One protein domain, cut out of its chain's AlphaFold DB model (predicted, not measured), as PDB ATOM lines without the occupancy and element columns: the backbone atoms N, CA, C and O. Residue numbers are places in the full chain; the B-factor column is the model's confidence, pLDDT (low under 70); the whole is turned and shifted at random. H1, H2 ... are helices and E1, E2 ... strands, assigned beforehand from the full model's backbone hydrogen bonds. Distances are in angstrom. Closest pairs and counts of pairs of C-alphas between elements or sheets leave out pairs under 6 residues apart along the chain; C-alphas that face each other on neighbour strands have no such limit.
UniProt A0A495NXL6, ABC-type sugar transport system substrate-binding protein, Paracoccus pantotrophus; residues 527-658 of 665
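AT A GLANCE: This is residues 527 to 658 of the 665 residues of the protein "ABC-type sugar transport system substrate-binding protein" of Paracoccus pantotrophus (UniProt A0A495NXL6). One antiparallel sheet of six strands is curled like part of a barrel, with two helices, H1 and H2, side by side over the outside of the curl. The curl is left open along most of the edges E2 and E3, but residues 580 to 581, just before E3, pair with residues 559 to 560 of E2 and draw the two edges together there. The printed part has 132 residues, with two named helices and six named strands in the order H1 E1 E2 E3 E4 E5 E6 H2; the sheet runs E2 E1 E6 E5 E4 E3, and the class is mixed, helices and strands. The whole is compact, with a radius of gyration of the C-alphas of 13.9 A and spans of 38 by 30 by 29 A.

IN THESE COORDINATES: H1, residues 534 to 546, begins at C-alpha 534 (-18.408, -14.923, 51.844) and is 19.0 A long. E1, residues 549 to 555, is 17.1 A long, and E2, residues 559 to 565, is 15.9 A. E3, residues 583 to 585, is 7.0 A and E4, residues 595 to 599, is 13.1 A. E5, residues 610 to 616, is 18.9 A. E6, residues 628 to 636, is 23.4 A, begins at C-alpha 628 (-2.934, -7.368, 49.804) and bends by 63 degrees at residue 631. H2, residues 642 to 657, is 22.6 A and ends at C-alpha 657 (-15.640, -8.269, 41.553).

HOW THE PARTS SIT: The sheet is strongly twisted, with edge strands E2 and E3. E1 and E2 form a hairpin, with N 552 and O 563 at 2.7 A, within hydrogen-bond range. E1 and E6 are antiparallel neighbours, with N 553 and O 630 at 2.9 A. E3 E4 E5 E6 form a meander, each strand the antiparallel neighbour of the one before; N 633 and O 613 are 2.8 A apart, N 597 and O 612 2.8 A, and N 584 and O 598 2.9 A. H1 and H2 are on the same face of the sheet, giving two layers, helices on one face of a sheet. H1, at a height of 7.6 A, lies over E1 and, only just, with 3 C-alphas, over E2; it runs slantwise to the strands, at 35 degrees to E1 on the local plane. The closest C-alphas of H1 and E1 are those of Arg 543 and Ala 550, 5.2 A. H2, at a height of 9.1 A, lies over E6 and, only just, with 3 C-alphas, over E5; it runs along the strands, at 26 degrees to E6 on the local plane. The closest C-alphas of H2 and E5 are those of Leu 615 and Leu 649, 6.5 A. H2 touches H1 with residues 645 to 652 alone, at a shallow tilt of 24 degrees, opposite ways; the C-alphas of Leu 542 and His 648 are closest, 6.7 A. In H1 and H2 every O i to N i+4 pair is within hydrogen-bond range.

THE WHOLE: The C-alphas farthest apart, those of Ala 602 and Gly 658, are 41.0 A apart. The printed part has no cut. The links E2 to E3 and E5 to E6 are long. Mean pLDDT of the printed part is 76.4, with 31 residues under 70, among them 601 to 608 and 619 to 627.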
ATOM      1  N   GLY A 527     -10.699  -1.663  53.040       75.81
ATOM      2  CA  GLY A 527     -11.280  -1.129  51.807       75.81
ATOM      3  C   GLY A 527     -11.861  -2.183  50.856       75.81
ATOM      4  O   GLY A 527     -11.975  -1.911  49.661       75.81
ATOM      5  N   PHE A 528     -12.226  -3.373  51.350       76.56
ATOM      6  CA  PHE A 528     -12.919  -4.394  50.553       76.56
ATOM      7  C   PHE A 528     -14.438  -4.245  50.646       76.56
ATOM      8  O   PHE A 528     -14.997  -4.186  51.740       76.56
ATOM      9  N   GLU A 529     -15.107  -4.219  49.491       70.31
ATOM     10  CA  GLU A 529     -16.561  -4.057  49.377       70.31
ATOM     11  C   GLU A 529     -17.280  -5.390  49.151       70.31
ATOM     12  O   GLU A 529     -18.037  -5.570  48.203       70.31
ATOM     13  N   PHE A 530     -17.039  -6.348  50.042       72.06
ATOM     14  CA  PHE A 530     -17.821  -7.575  50.110       72.06
ATOM     15  C   PHE A 530     -17.932  -8.046  51.563       72.06
ATOM     16  O   PHE A 530     -17.112  -7.710  52.421       72.06
ATOM     17  N   ALA A 531     -18.983  -8.799  51.867       69.50
ATOM     18  CA  ALA A 531     -19.284  -9.195  53.235       69.50
ATOM     19  C   ALA A 531     -18.396 -10.371  53.697       69.50
ATOM     20  O   ALA A 531     -18.166 -11.322  52.956       69.50
ATOM     21  N   GLY A 532     -17.916 -10.345  54.947       70.06
ATOM     22  CA  GLY A 532     -16.906 -11.303  55.425       70.06
ATOM     23  C   GLY A 532     -17.352 -12.760  55.471       70.06
ATOM     24  O   GLY A 532     -16.534 -13.654  55.275       70.06
ATOM     25  N   HIS A 533     -18.654 -13.001  55.626       71.56
ATOM     26  CA  HIS A 533     -19.234 -14.346  55.585       71.56
ATOM     27  C   HIS A 533     -19.035 -15.065  54.232       71.56
ATOM     28  O   HIS A 533     -19.168 -16.285  54.184       71.56
ATOM     29  N   LEU A 534     -18.677 -14.342  53.161       77.00
ATOM     30  CA  LEU A 534     -18.408 -14.923  51.844       77.00
ATOM     31  C   LEU A 534     -17.094 -15.703  51.801       77.00
ATOM     32  O   LEU A 534     -16.990 -16.704  51.102       77.00
ATOM     33  N   LEU A 535     -16.079 -15.290  52.562       79.62
ATOM     34  CA  LEU A 535     -14.761 -15.924  52.498       79.62
ATOM     35  C   LEU A 535     -14.769 -17.391  52.939       79.62
ATOM     36  O   LEU A 535     -14.175 -18.199  52.227       79.62
ATOM     37  N   PRO A 536     -15.453 -17.776  54.036       77.88
ATOM     38  CA  PRO A 536     -15.702 -19.178  54.352       77.88
ATOM     39  C   PRO A 536     -16.247 -19.997  53.179       77.88
ATOM     40  O   PRO A 536     -15.737 -21.082  52.894       77.88
ATOM     41  N   VAL A 537     -17.251 -19.459  52.482       79.44
ATOM     42  CA  VAL A 537     -17.918 -20.122  51.355       79.44
ATOM     43  C   VAL A 537     -16.951 -20.293  50.188       79.44
ATOM     44  O   VAL A 537     -16.828 -21.388  49.646       79.44
ATOM     45  N   LEU A 538     -16.191 -19.249  49.857       85.19
ATOM     46  CA  LEU A 538     -15.221 -19.268  48.764       85.19
ATOM     47  C   LEU A 538     -14.031 -20.185  49.035       85.19
ATOM     48  O   LEU A 538     -13.611 -20.932  48.156       85.19
ATOM     49  N   VAL A 539     -13.492 -20.169  50.254       86.88
ATOM     50  CA  VAL A 539     -12.399 -21.067  50.646       86.88
ATOM     51  C   VAL A 539     -12.861 -22.526  50.590       86.88
ATOM     52  O   VAL A 539     -12.132 -23.386  50.096       86.88
ATOM     53  N   ARG A 540     -14.090 -22.813  51.036       84.62
ATOM     54  CA  ARG A 540     -14.697 -24.141  50.897       84.62
ATOM     55  C   ARG A 540     -14.896 -24.527  49.435       84.62
ATOM     56  O   ARG A 540     -14.521 -25.638  49.072       84.62
ATOM     57  N   TYR A 541     -15.384 -23.604  48.606       86.62
ATOM     58  CA  TYR A 541     -15.497 -23.805  47.165       86.62
ATOM     59  C   TYR A 541     -14.179 -24.222  46.537       86.62
ATOM     60  O   TYR A 541     -14.097 -25.297  45.950       86.62
ATOM     61  N   LEU A 542     -13.131 -23.431  46.756       89.25
ATOM     62  CA  LEU A 542     -11.795 -23.721  46.255       89.25
ATOM     63  C   LEU A 542     -11.318 -25.111  46.710       89.25
ATOM     64  O   LEU A 542     -10.940 -25.925  45.866       89.25
ATOM     65  N   ARG A 543     -11.401 -25.436  48.011       87.81
ATOM     66  CA  ARG A 543     -11.032 -26.774  48.519       87.81
ATOM     67  C   ARG A 543     -11.805 -27.880  47.803       87.81
ATOM     68  O   ARG A 543     -11.234 -28.908  47.461       87.81
ATOM     69  N   ASP A 544     -13.104 -27.713  47.602       86.06
ATOM     70  CA  ASP A 544     -13.961 -28.760  47.046       86.06
ATOM     71  C   ASP A 544     -13.787 -28.963  45.539       86.06
ATOM     72  O   ASP A 544     -14.146 -30.029  45.034       86.06
ATOM     73  N   GLN A 545     -13.150 -28.015  44.849       85.75
ATOM     74  CA  GLN A 545     -12.703 -28.197  43.469       85.75
ATOM     75  C   GLN A 545     -11.474 -29.103  43.355       85.75
ATOM     76  O   GLN A 545     -11.387 -29.902  42.426       85.75
ATOM     77  N   THR A 546     -10.516 -28.993  44.283       81.38
ATOM     78  CA  THR A 546      -9.169 -29.566  44.077       81.38
ATOM     79  C   THR A 546      -8.722 -30.558  45.143       81.38
ATOM     80  O   THR A 546      -7.848 -31.385  44.893       81.38
ATOM     81  N   GLY A 547      -9.293 -30.478  46.339       79.69
ATOM     82  CA  GLY A 547      -8.877 -31.209  47.533       79.69
ATOM     83  C   GLY A 547      -7.635 -30.668  48.226       79.69
ATOM     84  O   GLY A 547      -7.252 -31.204  49.270       79.69
ATOM     85  N   GLU A 548      -7.030 -29.602  47.699       84.75
ATOM     86  CA  GLU A 548      -5.939 -28.904  48.370       84.75
ATOM     87  C   GLU A 548      -6.430 -28.068  49.542       84.75
ATOM     88  O   GLU A 548      -7.608 -27.723  49.654       84.75
ATOM     89  N   THR A 549      -5.493 -27.715  50.420       86.62
ATOM     90  CA  THR A 549      -5.773 -26.716  51.443       86.62
ATOM     91  C   THR A 549      -6.013 -25.386  50.754       86.62
ATOM     92  O   THR A 549      -5.156 -24.896  50.020       86.62
ATOM     93  N   ALA A 550      -7.184 -24.811  50.993       89.62
ATOM     94  CA  ALA A 550      -7.563 -23.508  50.478       89.62
ATOM     95  C   ALA A 550      -7.535 -22.476  51.608       89.62
ATOM     96  O   ALA A 550      -7.772 -22.809  52.775       89.62
ATOM     97  N   PHE A 551      -7.250 -21.219  51.274       88.00
ATOM     98  CA  PHE A 551      -7.152 -20.149  52.260       88.00
ATOM     99  C   PHE A 551      -7.488 -18.759  51.701       88.00
ATOM    100  O   PHE A 551      -7.420 -18.512  50.498       88.00
ATOM    101  N   ALA A 552      -7.802 -17.845  52.617       86.88
ATOM    102  CA  ALA A 552      -7.769 -16.401  52.473       86.88
ATOM    103  C   ALA A 552      -6.726 -15.835  53.448       86.88
ATOM    104  O   ALA A 552      -6.710 -16.182  54.634       86.88
ATOM    105  N   ALA A 553      -5.847 -14.965  52.965       84.56
ATOM    106  CA  ALA A 553      -4.703 -14.472  53.727       84.56
ATOM    107  C   ALA A 553      -4.406 -13.002  53.430       84.56
ATOM    108  O   ALA A 553      -4.802 -12.473  52.398       84.56
ATOM    109  N   SER A 554      -3.677 -12.355  54.335       81.44
ATOM    110  CA  SER A 554      -3.131 -11.013  54.131       81.44
ATOM    111  C   SER A 554      -1.655 -11.129  53.751       81.44
ATOM    112  O   SER A 554      -0.844 -11.602  54.545       81.44
ATOM    113  N   LEU A 555      -1.299 -10.695  52.545       83.00
ATOM    114  CA  LEU A 555       0.055 -10.693  52.004       83.00
ATOM    115  C   LEU A 555       0.711  -9.322  52.210       83.00
ATOM    116  O   LEU A 555       0.346  -8.353  51.549       83.00
ATOM    117  N   GLY A 556       1.686  -9.247  53.115       79.19
ATOM    118  CA  GLY A 556       2.578  -8.097  53.285       79.19
ATOM    119  C   GLY A 556       4.036  -8.522  53.113       79.19
ATOM    120  O   GLY A 556       4.381  -9.205  52.153       79.19
ATOM    121  N   SER A 557       4.896  -8.183  54.079       76.31
ATOM    122  CA  SER A 557       6.253  -8.752  54.170       76.31
ATOM    123  C   SER A 557       6.260 -10.253  54.493       76.31
ATOM    124  O   SER A 557       7.248 -10.939  54.251       76.31
ATOM    125  N   GLU A 558       5.170 -10.749  55.077       83.25
ATOM    126  CA  GLU A 558       4.896 -12.163  55.332       83.25
ATOM    127  C   GLU A 558       3.459 -12.468  54.880       83.25
ATOM    128  O   GLU A 558       2.620 -11.563  54.788       83.25
ATOM    129  N   LEU A 559       3.175 -13.738  54.596       84.44
ATOM    130  CA  LEU A 559       1.834 -14.231  54.307       84.44
ATOM    131  C   LEU A 559       1.149 -14.606  55.623       84.44
ATOM    132  O   LEU A 559       1.484 -15.621  56.229       84.44
ATOM    133  N   GLN A 560       0.195 -13.793  56.066       80.81
ATOM    134  CA  GLN A 560      -0.581 -14.055  57.277       80.81
ATOM    135  C   GLN A 560      -1.854 -14.823  56.930       80.81
ATOM    136  O   GLN A 560      -2.780 -14.259  56.339       80.81
ATOM    137  N   ILE A 561      -1.907 -16.103  57.296       78.31
ATOM    138  CA  ILE A 561      -3.056 -16.961  57.008       78.31
ATOM    139  C   ILE A 561      -4.227 -16.582  57.925       78.31
ATOM    140  O   ILE A 561      -4.138 -16.690  59.149       78.31
ATOM    141  N   GLY A 562      -5.325 -16.126  57.320       75.94
ATOM    142  CA  GLY A 562      -6.532 -15.701  58.026       75.94
ATOM    143  C   GLY A 562      -7.560 -16.819  58.101       75.94
ATOM    144  O   GLY A 562      -7.689 -17.494  59.122       75.94
ATOM    145  N   ILE A 563      -8.300 -17.000  57.007       77.62
ATOM    146  CA  ILE A 563      -9.315 -18.045  56.865       77.62
ATOM    147  C   ILE A 563      -8.706 -19.204  56.101       77.62
ATOM    148  O   ILE A 563      -8.149 -18.996  55.036       77.62
ATOM    149  N   HIS A 564      -8.788 -20.426  56.609       79.38
ATOM    150  CA  HIS A 564      -8.266 -21.578  55.879       79.38
ATOM    151  C   HIS A 564      -9.109 -22.817  56.120       79.38
ATOM    152  O   HIS A 564      -9.681 -22.990  57.195       79.38
ATOM    153  N   LEU A 565      -9.151 -23.698  55.129       77.12
ATOM    154  CA  LEU A 565      -9.783 -25.000  55.233       77.12
ATOM    155  C   LEU A 565      -8.788 -26.057  54.787       77.12
ATOM    156  O   LEU A 565      -8.346 -26.064  53.639       77.12
ATOM    157  N   GLY A 566      -8.436 -26.941  55.720       76.06
ATOM    158  CA  GLY A 566      -7.524 -28.042  55.443       76.06
ATOM    159  C   GLY A 566      -8.030 -28.894  54.283       76.06
ATOM    160  O   GLY A 566      -9.199 -29.292  54.258       76.06
ATOM    161  N   GLY A 567      -7.132 -29.170  53.344       77.00
ATOM    162  CA  GLY A 567      -7.378 -30.077  52.241       77.00
ATOM    163  C   GLY A 567      -7.527 -31.518  52.714       77.00
ATOM    164  O   GLY A 567      -7.253 -31.874  53.868       77.00
ATOM    165  N   TYR A 568      -7.981 -32.352  51.793       76.81
ATOM    166  CA  TYR A 568      -8.199 -33.777  52.009       76.81
ATOM    167  C   TYR A 568      -7.310 -34.656  51.121       76.81
ATOM    168  O   TYR A 568      -7.406 -35.884  51.174       76.81
ATOM    169  N   ASN A 569      -6.418 -34.043  50.343       74.00
ATOM    170  CA  ASN A 569      -5.393 -34.742  49.583       74.00
ATOM    171  C   ASN A 569      -4.202 -35.139  50.470       74.00
ATOM    172  O   ASN A 569      -3.985 -34.639  51.579       74.00
ATOM    173  N   LEU A 570      -3.402 -36.086  49.977       65.62
ATOM    174  CA  LEU A 570      -2.135 -36.432  50.617       65.62
ATOM    175  C   LEU A 570      -1.213 -35.202  50.596       65.62
ATOM    176  O   LEU A 570      -1.041 -34.576  49.552       65.62
ATOM    177  N   ASN A 571      -0.601 -34.889  51.742       67.19
ATOM    178  CA  ASN A 571       0.264 -33.718  51.952       67.19
ATOM    179  C   ASN A 571      -0.447 -32.352  51.901       67.19
ATOM    180  O   ASN A 571       0.216 -31.330  51.711       67.19
ATOM    181  N   SER A 572      -1.775 -32.315  52.077       72.88
ATOM    182  CA  SER A 572      -2.473 -31.058  52.352       72.88
ATOM    183  C   SER A 572      -1.929 -30.425  53.632       72.88
ATOM    184  O   SER A 572      -1.856 -31.067  54.683       72.88
ATOM    185  N   GLU A 573      -1.536 -29.160  53.526       75.81
ATOM    186  CA  GLU A 573      -0.954 -28.409  54.634       75.81
ATOM    187  C   GLU A 573      -2.016 -27.968  55.637       75.81
ATOM    188  O   GLU A 573      -3.190 -27.788  55.308       75.81
ATOM    189  N   ARG A 574      -1.607 -27.782  56.887       74.19
ATOM    190  CA  ARG A 574      -2.459 -27.226  57.941       74.19
ATOM    191  C   ARG A 574      -1.723 -26.078  58.592       74.19
ATOM    192  O   ARG A 574      -0.511 -26.163  58.771       74.19
ATOM    193  N   PHE A 575      -2.457 -25.037  58.952       71.56
ATOM    194  CA  PHE A 575      -1.891 -23.849  59.568       71.56
ATOM    195  C   PHE A 575      -2.373 -23.740  60.995       71.56
ATOM    196  O   PHE A 575      -3.555 -23.954  61.268       71.56
ATOM    197  N   LYS A 576      -1.466 -23.330  61.878       65.56
ATOM    198  CA  LYS A 576      -1.899 -22.832  63.178       65.56
ATOM    199  C   LYS A 576      -2.754 -21.581  62.950       65.56
ATOM    200  O   LYS A 576      -2.571 -20.881  61.945       65.56
ATOM    201  N   PRO A 577      -3.665 -21.255  63.872       60.00
ATOM    202  CA  PRO A 577      -4.325 -19.963  63.847       60.00
ATOM    203  C   PRO A 577      -3.293 -18.828  63.681       60.00
ATOM    204  O   PRO A 577      -2.299 -18.791  64.405       60.00
ATOM    205  N   PHE A 578      -3.554 -17.883  62.763       58.75
ATOM    206  CA  PHE A 578      -2.768 -16.646  62.573       58.75
ATOM    207  C   PHE A 578      -1.315 -16.891  62.162       58.75
ATOM    208  O   PHE A 578      -0.460 -16.024  62.347       58.75
ATOM    209  N   GLU A 579      -1.017 -18.074  61.627       70.81
ATOM    210  CA  GLU A 579       0.340 -18.406  61.239       70.81
ATOM    211  C   GLU A 579       0.833 -17.456  60.138       70.81
ATOM    212  O   GLU A 579       0.238 -17.348  59.060       70.81
ATOM    213  N   SER A 580       1.933 -16.765  60.432       78.94
ATOM    214  CA  SER A 580       2.661 -15.944  59.471       78.94
ATOM    215  C   SER A 580       3.744 -16.783  58.818       78.94
ATOM    216  O   SER A 580       4.639 -17.296  59.488       78.94
ATOM    217  N   VAL A 581       3.684 -16.895  57.498       83.19
ATOM    218  CA  VAL A 581       4.653 -17.647  56.710       83.19
ATOM    219  C   VAL A 581       5.491 -16.670  55.901       83.19
ATOM    220  O   VAL A 581       4.970 -15.864  55.128       83.19
ATOM    221  N   ARG A 582       6.816 -16.748  56.041       86.25
ATOM    222  CA  ARG A 582       7.722 -16.052  55.122       86.25
ATOM    223  C   ARG A 582       7.687 -16.743  53.777       86.25
ATOM    224  O   ARG A 582       7.942 -17.945  53.693       86.25
ATOM    225  N   VAL A 583       7.411 -15.974  52.738       86.94
ATOM    226  CA  VAL A 583       7.245 -16.478  51.380       86.94
ATOM    227  C   VAL A 583       8.134 -15.706  50.413       86.94
ATOM    228  O   VAL A 583       8.382 -14.518  50.596       86.94
ATOM    229  N   GLU A 584       8.622 -16.392  49.387       86.38
ATOM    230  CA  GLU A 584       9.366 -15.814  48.268       86.38
ATOM    231  C   GLU A 584       8.766 -16.293  46.943       86.38
ATOM    232  O   GLU A 584       8.131 -17.350  46.889       86.38
ATOM    233  N   ALA A 585       8.937 -15.510  45.876       84.25
ATOM    234  CA  ALA A 585       8.444 -15.879  44.553       84.25
ATOM    235  C   ALA A 585       9.132 -17.161  44.061       84.25
ATOM    236  O   ALA A 585      10.360 -17.218  43.987       84.25
ATOM    237  N   ASP A 586       8.342 -18.183  43.718       78.50
ATOM    238  CA  ASP A 586       8.860 -19.413  43.097       78.50
ATOM    239  C   ASP A 586       9.007 -19.228  41.576       78.50
ATOM    240  O   ASP A 586       9.875 -19.827  40.946       78.50
ATOM    241  N   SER A 587       8.186 -18.353  40.986       73.44
ATOM    242  CA  SER A 587       8.254 -17.941  39.579       73.44
ATOM    243  C   SER A 587       7.774 -16.489  39.397       73.44
ATOM    244  O   SER A 587       7.103 -15.957  40.287       73.44
ATOM    245  N   PRO A 588       8.122 -15.815  38.280       71.94
ATOM    246  CA  PRO A 588       7.600 -14.484  37.972       71.94
ATOM    247  C   PRO A 588       6.068 -14.482  37.921       71.94
ATOM    248  O   PRO A 588       5.470 -15.421  37.396       71.94
ATOM    249  N   ALA A 589       5.437 -13.422  38.431       71.44
ATOM    250  CA  ALA A 589       3.984 -13.295  38.399       71.44
ATOM    251  C   ALA A 589       3.484 -13.199  36.938       71.44
ATOM    252  O   ALA A 589       3.924 -12.300  36.214       71.44
ATOM    253  N   PRO A 590       2.600 -14.100  36.472       69.75
ATOM    254  CA  PRO A 590       1.918 -13.948  35.188       69.75
ATOM    255  C   PRO A 590       1.077 -12.665  35.104       69.75
ATOM    256  O   PRO A 590       0.680 -12.078  36.109       69.75
ATOM    257  N   LEU A 591       0.754 -12.267  33.866       68.19
ATOM    258  CA  LEU A 591      -0.024 -11.059  33.543       68.19
ATOM    259  C   LEU A 591      -1.432 -11.026  34.160       68.19
ATOM    260  O   LEU A 591      -2.042  -9.971  34.221       68.19
ATOM    261  N   ASP A 592      -1.962 -12.158  34.619       67.81
ATOM    262  CA  ASP A 592      -3.291 -12.240  35.233       67.81
ATOM    263  C   ASP A 592      -3.310 -11.875  36.735       67.81
ATOM    264  O   ASP A 592      -4.369 -11.929  37.381       67.81
ATOM    265  N   GLY A 593      -2.142 -11.529  37.292       75.62
ATOM    266  CA  GLY A 593      -1.940 -11.118  38.681       75.62
ATOM    267  C   GLY A 593      -1.827 -12.269  39.682       75.62
ATOM    268  O   GLY A 593      -1.644 -12.017  40.875       75.62
ATOM    269  N   SER A 594      -1.932 -13.524  39.239       84.12
ATOM    270  CA  SER A 594      -1.727 -14.680  40.117       84.12
ATOM    271  C   SER A 594      -0.247 -14.856  40.466       84.12
ATOM    272  O   SER A 594       0.640 -14.502  39.694       84.12
ATOM    273  N   GLN A 595       0.042 -15.390  41.650       86.56
ATOM    274  CA  GLN A 595       1.402 -15.541  42.162       86.56
ATOM    275  C   GLN A 595       1.619 -16.965  42.661       86.56
ATOM    276  O   GLN A 595       0.796 -17.497  43.408       86.56
ATOM    277  N   LEU A 596       2.745 -17.559  42.266       87.12
ATOM    278  CA  LEU A 596       3.232 -18.809  42.835       87.12
ATOM    279  C   LEU A 596       4.389 -18.496  43.783       87.12
ATOM    280  O   LEU A 596       5.461 -18.067  43.349       87.12
ATOM    281  N   LEU A 597       4.163 -18.714  45.073       87.81
ATOM    282  CA  LEU A 597       5.159 -18.508  46.116       87.81
ATOM    283  C   LEU A 597       5.574 -19.826  46.765       87.81
ATOM    284  O   LEU A 597       4.852 -20.822  46.726       87.81
ATOM    285  N   ARG A 598       6.722 -19.806  47.435       86.62
ATOM    286  CA  ARG A 598       7.207 -20.894  48.289       86.62
ATOM    287  C   ARG A 598       7.650 -20.367  49.649       86.62
ATOM    288  O   ARG A 598       7.996 -19.195  49.771       86.62
ATOM    289  N   CYS A 599       7.675 -21.232  50.661       85.19
ATOM    290  CA  CYS A 599       8.255 -20.892  51.965       85.19
ATOM    291  C   CYS A 599       9.732 -20.477  51.833       85.19
ATOM    292  O   CYS A 599      10.534 -21.216  51.260       85.19
ATOM    293  N   ALA A 600      10.105 -19.338  52.419       77.19
ATOM    294  CA  ALA A 600      11.482 -18.849  52.444       77.19
ATOM    295  C   ALA A 600      12.276 -19.429  53.638       77.19
ATOM    296  O   ALA A 600      11.824 -19.386  54.784       77.19
ATOM    297  N   GLY A 601      13.499 -19.915  53.382       61.50
ATOM    298  CA  GLY A 601      14.472 -20.340  54.403       61.50
ATOM    299  C   GLY A 601      14.486 -21.836  54.772       61.50
ATOM    300  O   GLY A 601      13.542 -22.594  54.546       61.50
ATOM    301  N   ALA A 602      15.599 -22.285  55.369       44.78
ATOM    302  CA  ALA A 602      15.770 -23.653  55.855       44.78
ATOM    303  C   ALA A 602      15.088 -23.824  57.225       44.78
ATOM    304  O   ALA A 602      15.633 -23.422  58.246       44.78
ATOM    305  N   ARG A 603      13.913 -24.468  57.231       45.50
ATOM    306  CA  ARG A 603      13.057 -24.793  58.393       45.50
ATOM    307  C   ARG A 603      12.294 -23.608  58.999       45.50
ATOM    308  O   ARG A 603      12.670 -23.074  60.034       45.50
ATOM    309  N   HIS A 604      11.109 -23.342  58.455       46.69
ATOM    310  CA  HIS A 604       9.970 -22.945  59.285       46.69
ATOM    311  C   HIS A 604       9.196 -24.224  59.638       46.69
ATOM    312  O   HIS A 604       8.606 -24.840  58.755       46.69
ATOM    313  N   GLU A 605       9.351 -24.722  60.869       51.84
ATOM    314  CA  GLU A 605       8.647 -25.906  61.414       51.84
ATOM    315  C   GLU A 605       8.598 -27.176  60.515       51.84
ATOM    316  O   GLU A 605       7.700 -27.999  60.633       51.84
ATOM    317  N   GLY A 606       9.574 -27.375  59.616       52.56
ATOM    318  CA  GLY A 606       9.634 -28.540  58.712       52.56
ATOM    319  C   GLY A 606       8.973 -28.369  57.331       52.56
ATOM    320  O   GLY A 606       9.011 -29.307  56.537       52.56
ATOM    321  N   ARG A 607       8.446 -27.182  56.995       60.06
ATOM    322  CA  ARG A 607       7.667 -26.893  55.767       60.06
ATOM    323  C   ARG A 607       8.476 -26.367  54.571       60.06
ATOM    324  O   ARG A 607       8.025 -25.510  53.818       60.06
ATOM    325  N   THR A 608       9.697 -26.857  54.356       57.34
ATOM    326  CA  THR A 608      10.594 -26.327  53.301       57.34
ATOM    327  C   THR A 608      10.157 -26.630  51.859       57.34
ATOM    328  O   THR A 608      10.855 -26.250  50.925       57.34
ATOM    329  N   LYS A 609       9.031 -27.327  51.655       72.25
ATOM    330  CA  LYS A 609       8.519 -27.721  50.330       72.25
ATOM    331  C   LYS A 609       7.090 -27.250  50.052       72.25
ATOM    332  O   LYS A 609       6.478 -27.741  49.104       72.25
ATOM    333  N   THR A 610       6.558 -26.344  50.868       82.50
ATOM    334  CA  THR A 610       5.208 -25.818  50.667       82.50
ATOM    335  C   THR A 610       5.200 -24.752  49.585       82.50
ATOM    336  O   THR A 610       6.001 -23.811  49.616       82.50
ATOM    337  N   ARG A 611       4.266 -24.901  48.647       87.38
ATOM    338  CA  ARG A 611       3.948 -23.914  47.619       87.38
ATOM    339  C   ARG A 611       2.589 -23.289  47.885       87.38
ATOM    340  O   ARG A 611       1.708 -23.933  48.453       87.38
ATOM    341  N   PHE A 612       2.441 -22.050  47.439       89.38
ATOM    342  CA  PHE A 612       1.231 -21.252  47.538       89.38
ATOM    343  C   PHE A 612       0.888 -20.711  46.154       89.38
ATOM    344  O   PHE A 612       1.651 -19.923  45.602       89.38
ATOM    345  N   MET A 613      -0.254 -21.115  45.604       90.50
ATOM    346  CA  MET A 613      -0.854 -20.450  44.447       90.50
ATOM    347  C   MET A 613      -1.884 -19.471  44.971       90.50
ATOM    348  O   MET A 613      -2.806 -19.889  45.667       90.50
ATOM    349  N   MET A 614      -1.757 -18.193  44.647       90.44
ATOM    350  CA  MET A 614      -2.669 -17.189  45.177       90.44
ATOM    351  C   MET A 614      -3.019 -16.113  44.162       90.44
ATOM    352  O   MET A 614      -2.276 -15.848  43.217       90.44
ATOM    353  N   LEU A 615      -4.166 -15.484  44.385       88.94
ATOM    354  CA  LEU A 615      -4.692 -14.401  43.578       88.94
ATOM    355  C   LEU A 615      -5.078 -13.234  44.498       88.94
ATOM    356  O   LEU A 615      -5.917 -13.423  45.385       88.94
ATOM    357  N   PRO A 616      -4.484 -12.043  44.313       85.69
ATOM    358  CA  PRO A 616      -4.903 -10.842  45.020       85.69
ATOM    359  C   PRO A 616      -6.348 -10.473  44.692       85.69
ATOM    360  O   PRO A 616      -6.772 -10.494  43.532       85.69
ATOM    361  N   LEU A 617      -7.092 -10.108  45.731       81.44
ATOM    362  CA  LEU A 617      -8.391  -9.468  45.613       81.44
ATOM    363  C   LEU A 617      -8.187  -7.965  45.416       81.44
ATOM    364  O   LEU A 617      -7.329  -7.347  46.049       81.44
ATOM    365  N   VAL A 618      -8.977  -7.375  44.523       72.50
ATOM    366  CA  VAL A 618      -8.884  -5.952  44.190       72.50
ATOM    367  C   VAL A 618      -9.590  -5.135  45.278       72.50
ATOM    368  O   VAL A 618     -10.701  -5.464  45.688       72.50
ATOM    369  N   GLN A 619      -8.935  -4.084  45.772       69.25
ATOM    370  CA  GLN A 619      -9.526  -3.149  46.733       69.25
ATOM    371  C   GLN A 619     -10.488  -2.188  46.026       69.25
ATOM    372  O   GLN A 619     -10.183  -1.687  44.945       69.25
ATOM    373  N   SER A 620     -11.605  -1.857  46.673       60.16
ATOM    374  CA  SER A 620     -12.588  -0.903  46.137       60.16
ATOM    375  C   SER A 620     -12.192   0.559  46.365       60.16
ATOM    376  O   SER A 620     -12.811   1.468  45.814       60.16
ATOM    377  N   SER A 621     -11.190   0.829  47.206       59.19
ATOM    378  CA  SER A 621     -10.738   2.190  47.519       59.19
ATOM    379  C   SER A 621      -9.217   2.238  47.699       59.19
ATOM    380  O   SER A 621      -8.708   1.678  48.674       59.19
ATOM    381  N   PRO A 622      -8.471   2.903  46.796       52.75
ATOM    382  CA  PRO A 622      -7.029   3.059  46.938       52.75
ATOM    383  C   PRO A 622      -6.728   4.029  48.092       52.75
ATOM    384  O   PRO A 622      -7.085   5.203  48.037       52.75
ATOM    385  N   GLY A 623      -6.096   3.534  49.162       52.22
ATOM    386  CA  GLY A 623      -5.730   4.359  50.325       52.22
ATOM    387  C   GLY A 623      -5.510   3.606  51.644       52.22
ATOM    388  O   GLY A 623      -4.896   4.157  52.557       52.22
ATOM    389  N   PHE A 624      -5.957   2.349  51.750       52.84
ATOM    390  CA  PHE A 624      -5.737   1.481  52.917       52.84
ATOM    391  C   PHE A 624      -4.462   0.631  52.715       52.84
ATOM    392  O   PHE A 624      -4.354  -0.133  51.761       52.84
ATOM    393  N   ALA A 625      -3.448   0.839  53.560       53.50
ATOM    394  CA  ALA A 625      -2.035   0.579  53.261       53.50
ATOM    395  C   ALA A 625      -1.532  -0.894  53.282       53.50
ATOM    396  O   ALA A 625      -2.066  -1.769  53.957       53.50
ATOM    397  N   ALA A 626      -0.380  -1.072  52.611       53.12
ATOM    398  CA  ALA A 626       0.709  -2.061  52.737       53.12
ATOM    399  C   ALA A 626       0.487  -3.566  52.461       53.12
ATOM    400  O   ALA A 626       1.436  -4.191  51.989       53.12
ATOM    401  N   ALA A 627      -0.682  -4.160  52.726       62.62
ATOM    402  CA  ALA A 627      -0.885  -5.610  52.562       62.62
ATOM    403  C   ALA A 627      -2.092  -5.958  51.673       62.62
ATOM    404  O   ALA A 627      -3.177  -5.404  51.838       62.62
ATOM    405  N   GLN A 628      -1.910  -6.900  50.743       78.88
ATOM    406  CA  GLN A 628      -2.934  -7.368  49.804       78.88
ATOM    407  C   GLN A 628      -3.726  -8.535  50.399       78.88
ATOM    408  O   GLN A 628      -3.138  -9.493  50.894       78.88
ATOM    409  N   LEU A 629      -5.057  -8.506  50.322       83.56
ATOM    410  CA  LEU A 629      -5.859  -9.693  50.622       83.56
ATOM    411  C   LEU A 629      -5.769 -10.660  49.442       83.56
ATOM    412  O   LEU A 629      -5.961 -10.254  48.300       83.56
ATOM    413  N   VAL A 630      -5.494 -11.930  49.711       87.44
ATOM    414  CA  VAL A 630      -5.342 -12.971  48.691       87.44
ATOM    415  C   VAL A 630      -6.245 -14.163  48.997       87.44
ATOM    416  O   VAL A 630      -6.473 -14.489  50.162       87.44
ATOM    417  N   LEU A 631      -6.716 -14.835  47.948       90.31
ATOM    418  CA  LEU A 631      -7.267 -16.192  48.012       90.31
ATOM    419  C   LEU A 631      -6.270 -17.158  47.388       90.31
ATOM    420  O   LEU A 631      -5.592 -16.794  46.427       90.31
ATOM    421  N   GLY A 632      -6.175 -18.381  47.897       91.56
ATOM    422  CA  GLY A 632      -5.191 -19.314  47.373       91.56
ATOM    423  C   GLY A 632      -5.343 -20.762  47.793       91.56
ATOM    424  O   GLY A 632      -6.192 -21.132  48.602       91.56
ATOM    425  N   PHE A 633      -4.454 -21.561  47.217       90.75
ATOM    426  CA  PHE A 633      -4.224 -22.966  47.501       90.75
ATOM    427  C   PHE A 633      -2.816 -23.159  48.037       90.75
ATOM    428  O   PHE A 633      -1.884 -22.491  47.581       90.75
ATOM    429  N   CYS A 634      -2.631 -24.113  48.941       88.31
ATOM    430  CA  CYS A 634      -1.304 -24.562  49.332       88.31
ATOM    431  C   CYS A 634      -1.205 -26.084  49.403       88.31
ATOM    432  O   CYS A 634      -2.171 -26.798  49.685       88.31
ATOM    433  N   TRP A 635       0.002 -26.567  49.136       84.25
ATOM    434  CA  TRP A 635       0.325 -27.985  49.132       84.25
ATOM    435  C   TRP A 635       1.819 -28.191  49.356       84.25
ATOM    436  O   TRP A 635       2.632 -27.309  49.067       84.25
ATOM    437  N   SER A 636       2.184 -29.382  49.828       79.81
ATOM    438  CA  SER A 636       3.577 -29.802  49.965       79.81
ATOM    439  C   SER A 636       3.888 -31.054  49.155       79.81
ATOM    440  O   SER A 636       3.062 -31.953  48.997       79.81
ATOM    441  N   GLY A 637       5.134 -31.159  48.691       70.00
ATOM    442  CA  GLY A 637       5.646 -32.379  48.064       70.00
ATOM    443  C   GLY A 637       5.447 -32.439  46.546       70.00
ATOM    444  O   GLY A 637       6.032 -31.631  45.830       70.00
ATOM    445  N   ALA A 638       4.738 -33.466  46.055       58.19
ATOM    446  CA  ALA A 638       4.618 -33.785  44.625       58.19
ATOM    447  C   ALA A 638       4.001 -32.638  43.800       58.19
ATOM    448  O   ALA A 638       3.244 -31.823  44.325       58.19
ATOM    449  N   SER A 639       4.318 -32.590  42.501       63.62
ATOM    450  CA  SER A 639       3.793 -31.582  41.573       63.62
ATOM    451  C   SER A 639       2.268 -31.653  41.469       63.62
ATOM    452  O   SER A 639       1.705 -32.725  41.240       63.62
ATOM    453  N   THR A 640       1.625 -30.499  41.599       69.50
ATOM    454  CA  THR A 640       0.199 -30.283  41.332       69.50
ATOM    455  C   THR A 640       0.058 -29.651  39.958       69.50
ATOM    456  O   THR A 640       0.921 -28.863  39.576       69.50
ATOM    457  N   ASP A 641      -1.010 -29.966  39.228       74.94
ATOM    458  CA  ASP A 641      -1.343 -29.211  38.024       74.94
ATOM    459  C   ASP A 641      -1.827 -27.806  38.417       74.94
ATOM    460  O   ASP A 641      -2.838 -27.636  39.101       74.94
ATOM    461  N   GLU A 642      -1.055 -26.795  38.033       83.00
ATOM    462  CA  GLU A 642      -1.288 -25.400  38.398       83.00
ATOM    463  C   GLU A 642      -2.369 -24.729  37.546       83.00
ATOM    464  O   GLU A 642      -2.950 -23.733  37.983       83.00
ATOM    465  N   ALA A 643      -2.646 -25.237  36.339       82.25
ATOM    466  CA  ALA A 643      -3.584 -24.593  35.424       82.25
ATOM    467  C   ALA A 643      -5.040 -24.628  35.940       82.25
ATOM    468  O   ALA A 643      -5.649 -23.555  36.005       82.25
ATOM    469  N   PRO A 644      -5.587 -25.771  36.408       82.88
ATOM    470  CA  PRO A 644      -6.928 -25.820  36.997       82.88
ATOM    471  C   PRO A 644      -7.050 -24.968  38.265       82.88
ATOM    472  O   PRO A 644      -8.034 -24.253  38.439       82.88
ATOM    473  N   LEU A 645      -6.026 -24.977  39.130       86.19
ATOM    474  CA  LEU A 645      -6.001 -24.145  40.341       86.19
ATOM    475  C   LEU A 645      -6.140 -22.658  39.996       86.19
ATOM    476  O   LEU A 645      -6.897 -21.930  40.638       86.19
ATOM    477  N   ARG A 646      -5.414 -22.204  38.971       86.81
ATOM    478  CA  ARG A 646      -5.453 -20.812  38.518       86.81
ATOM    479  C   ARG A 646      -6.830 -20.436  37.978       86.81
ATOM    480  O   ARG A 646      -7.308 -19.345  38.274       86.81
ATOM    481  N   GLU A 647      -7.476 -21.336  37.243       86.69
ATOM    482  CA  GLU A 647      -8.801 -21.083  36.677       86.69
ATOM    483  C   GLU A 647      -9.879 -20.938  37.758       86.69
ATOM    484  O   GLU A 647     -10.627 -19.964  37.743       86.69
ATOM    485  N   HIS A 648      -9.881 -21.801  38.778       88.44
ATOM    486  CA  HIS A 648     -10.817 -21.672  39.902       88.44
ATOM    487  C   HIS A 648     -10.620 -20.375  40.701       88.44
ATOM    488  O   HIS A 648     -11.592 -19.756  41.138       88.44
ATOM    489  N   LEU A 649      -9.374 -19.915  40.879       88.81
ATOM    490  CA  LEU A 649      -9.119 -18.616  41.516       88.81
ATOM    491  C   LEU A 649      -9.675 -17.457  40.676       88.81
ATOM    492  O   LEU A 649     -10.246 -16.517  41.233       88.81
ATOM    493  N   ARG A 650      -9.534 -17.519  39.345       85.94
ATOM    494  CA  ARG A 650     -10.083 -16.500  38.436       85.94
ATOM    495  C   ARG A 650     -11.605 -16.491  38.444       85.94
ATOM    496  O   ARG A 650     -12.180 -15.407  38.497       85.94
ATOM    497  N   GLU A 651     -12.235 -17.661  38.435       85.31
ATOM    498  CA  GLU A 651     -13.687 -17.818  38.544       85.31
ATOM    499  C   GLU A 651     -14.210 -17.123  39.810       85.31
ATOM    500  O   GLU A 651     -15.065 -16.238  39.734       85.31
ATOM    501  N   VAL A 652     -13.617 -17.426  40.971       84.12
ATOM    502  CA  VAL A 652     -13.990 -16.793  42.244       84.12
ATOM    503  C   VAL A 652     -13.782 -15.276  42.212       84.12
ATOM    504  O   VAL A 652     -14.664 -14.527  42.636       84.12
ATOM    505  N   ARG A 653     -12.648 -14.795  41.681       81.94
ATOM    506  CA  ARG A 653     -12.395 -13.350  41.550       81.94
ATOM    507  C   ARG A 653     -13.432 -12.678  40.648       81.94
ATOM    508  O   ARG A 653     -13.901 -11.596  40.988       81.94
ATOM    509  N   LYS A 654     -13.801 -13.309  39.529       79.94
ATOM    510  CA  LYS A 654     -14.817 -12.797  38.600       79.94
ATOM    511  C   LYS A 654     -16.163 -12.623  39.303       79.94
ATOM    512  O   LYS A 654     -16.775 -11.565  39.187       79.94
ATOM    513  N   HIS A 655     -16.592 -13.620  40.075       77.06
ATOM    514  CA  HIS A 655     -17.856 -13.553  40.808       77.06
ATOM    515  C   HIS A 655     -17.853 -12.524  41.945       77.06
ATOM    516  O   HIS A 655     -18.876 -11.891  42.190       77.06
ATOM    517  N   LEU A 656     -16.714 -12.320  42.609       72.38
ATOM    518  CA  LEU A 656     -16.586 -11.320  43.672       72.38
ATOM    519  C   LEU A 656     -16.569  -9.873  43.163       72.38
ATOM    520  O   LEU A 656     -17.058  -8.983  43.852       72.38
ATOM    521  N   MET A 657     -15.963  -9.629  42.001       67.50
ATOM    522  CA  MET A 657     -15.640  -8.269  41.553       67.50
ATOM    523  C   MET A 657     -16.529  -7.759  40.404       67.50
ATOM    524  O   MET A 657     -16.482  -6.570  40.082       67.50
ATOM    525  N   GLY A 658     -17.320  -8.636  39.776       58.12
ATOM    526  CA  GLY A 658     -18.048  -8.331  38.541       58.12
ATOM    527  C   GLY A 658     -17.118  -8.073  37.344       58.12
ATOM    528  O   GLY A 658     -15.903  -7.924  37.483       58.12
TER     529      GLY A 658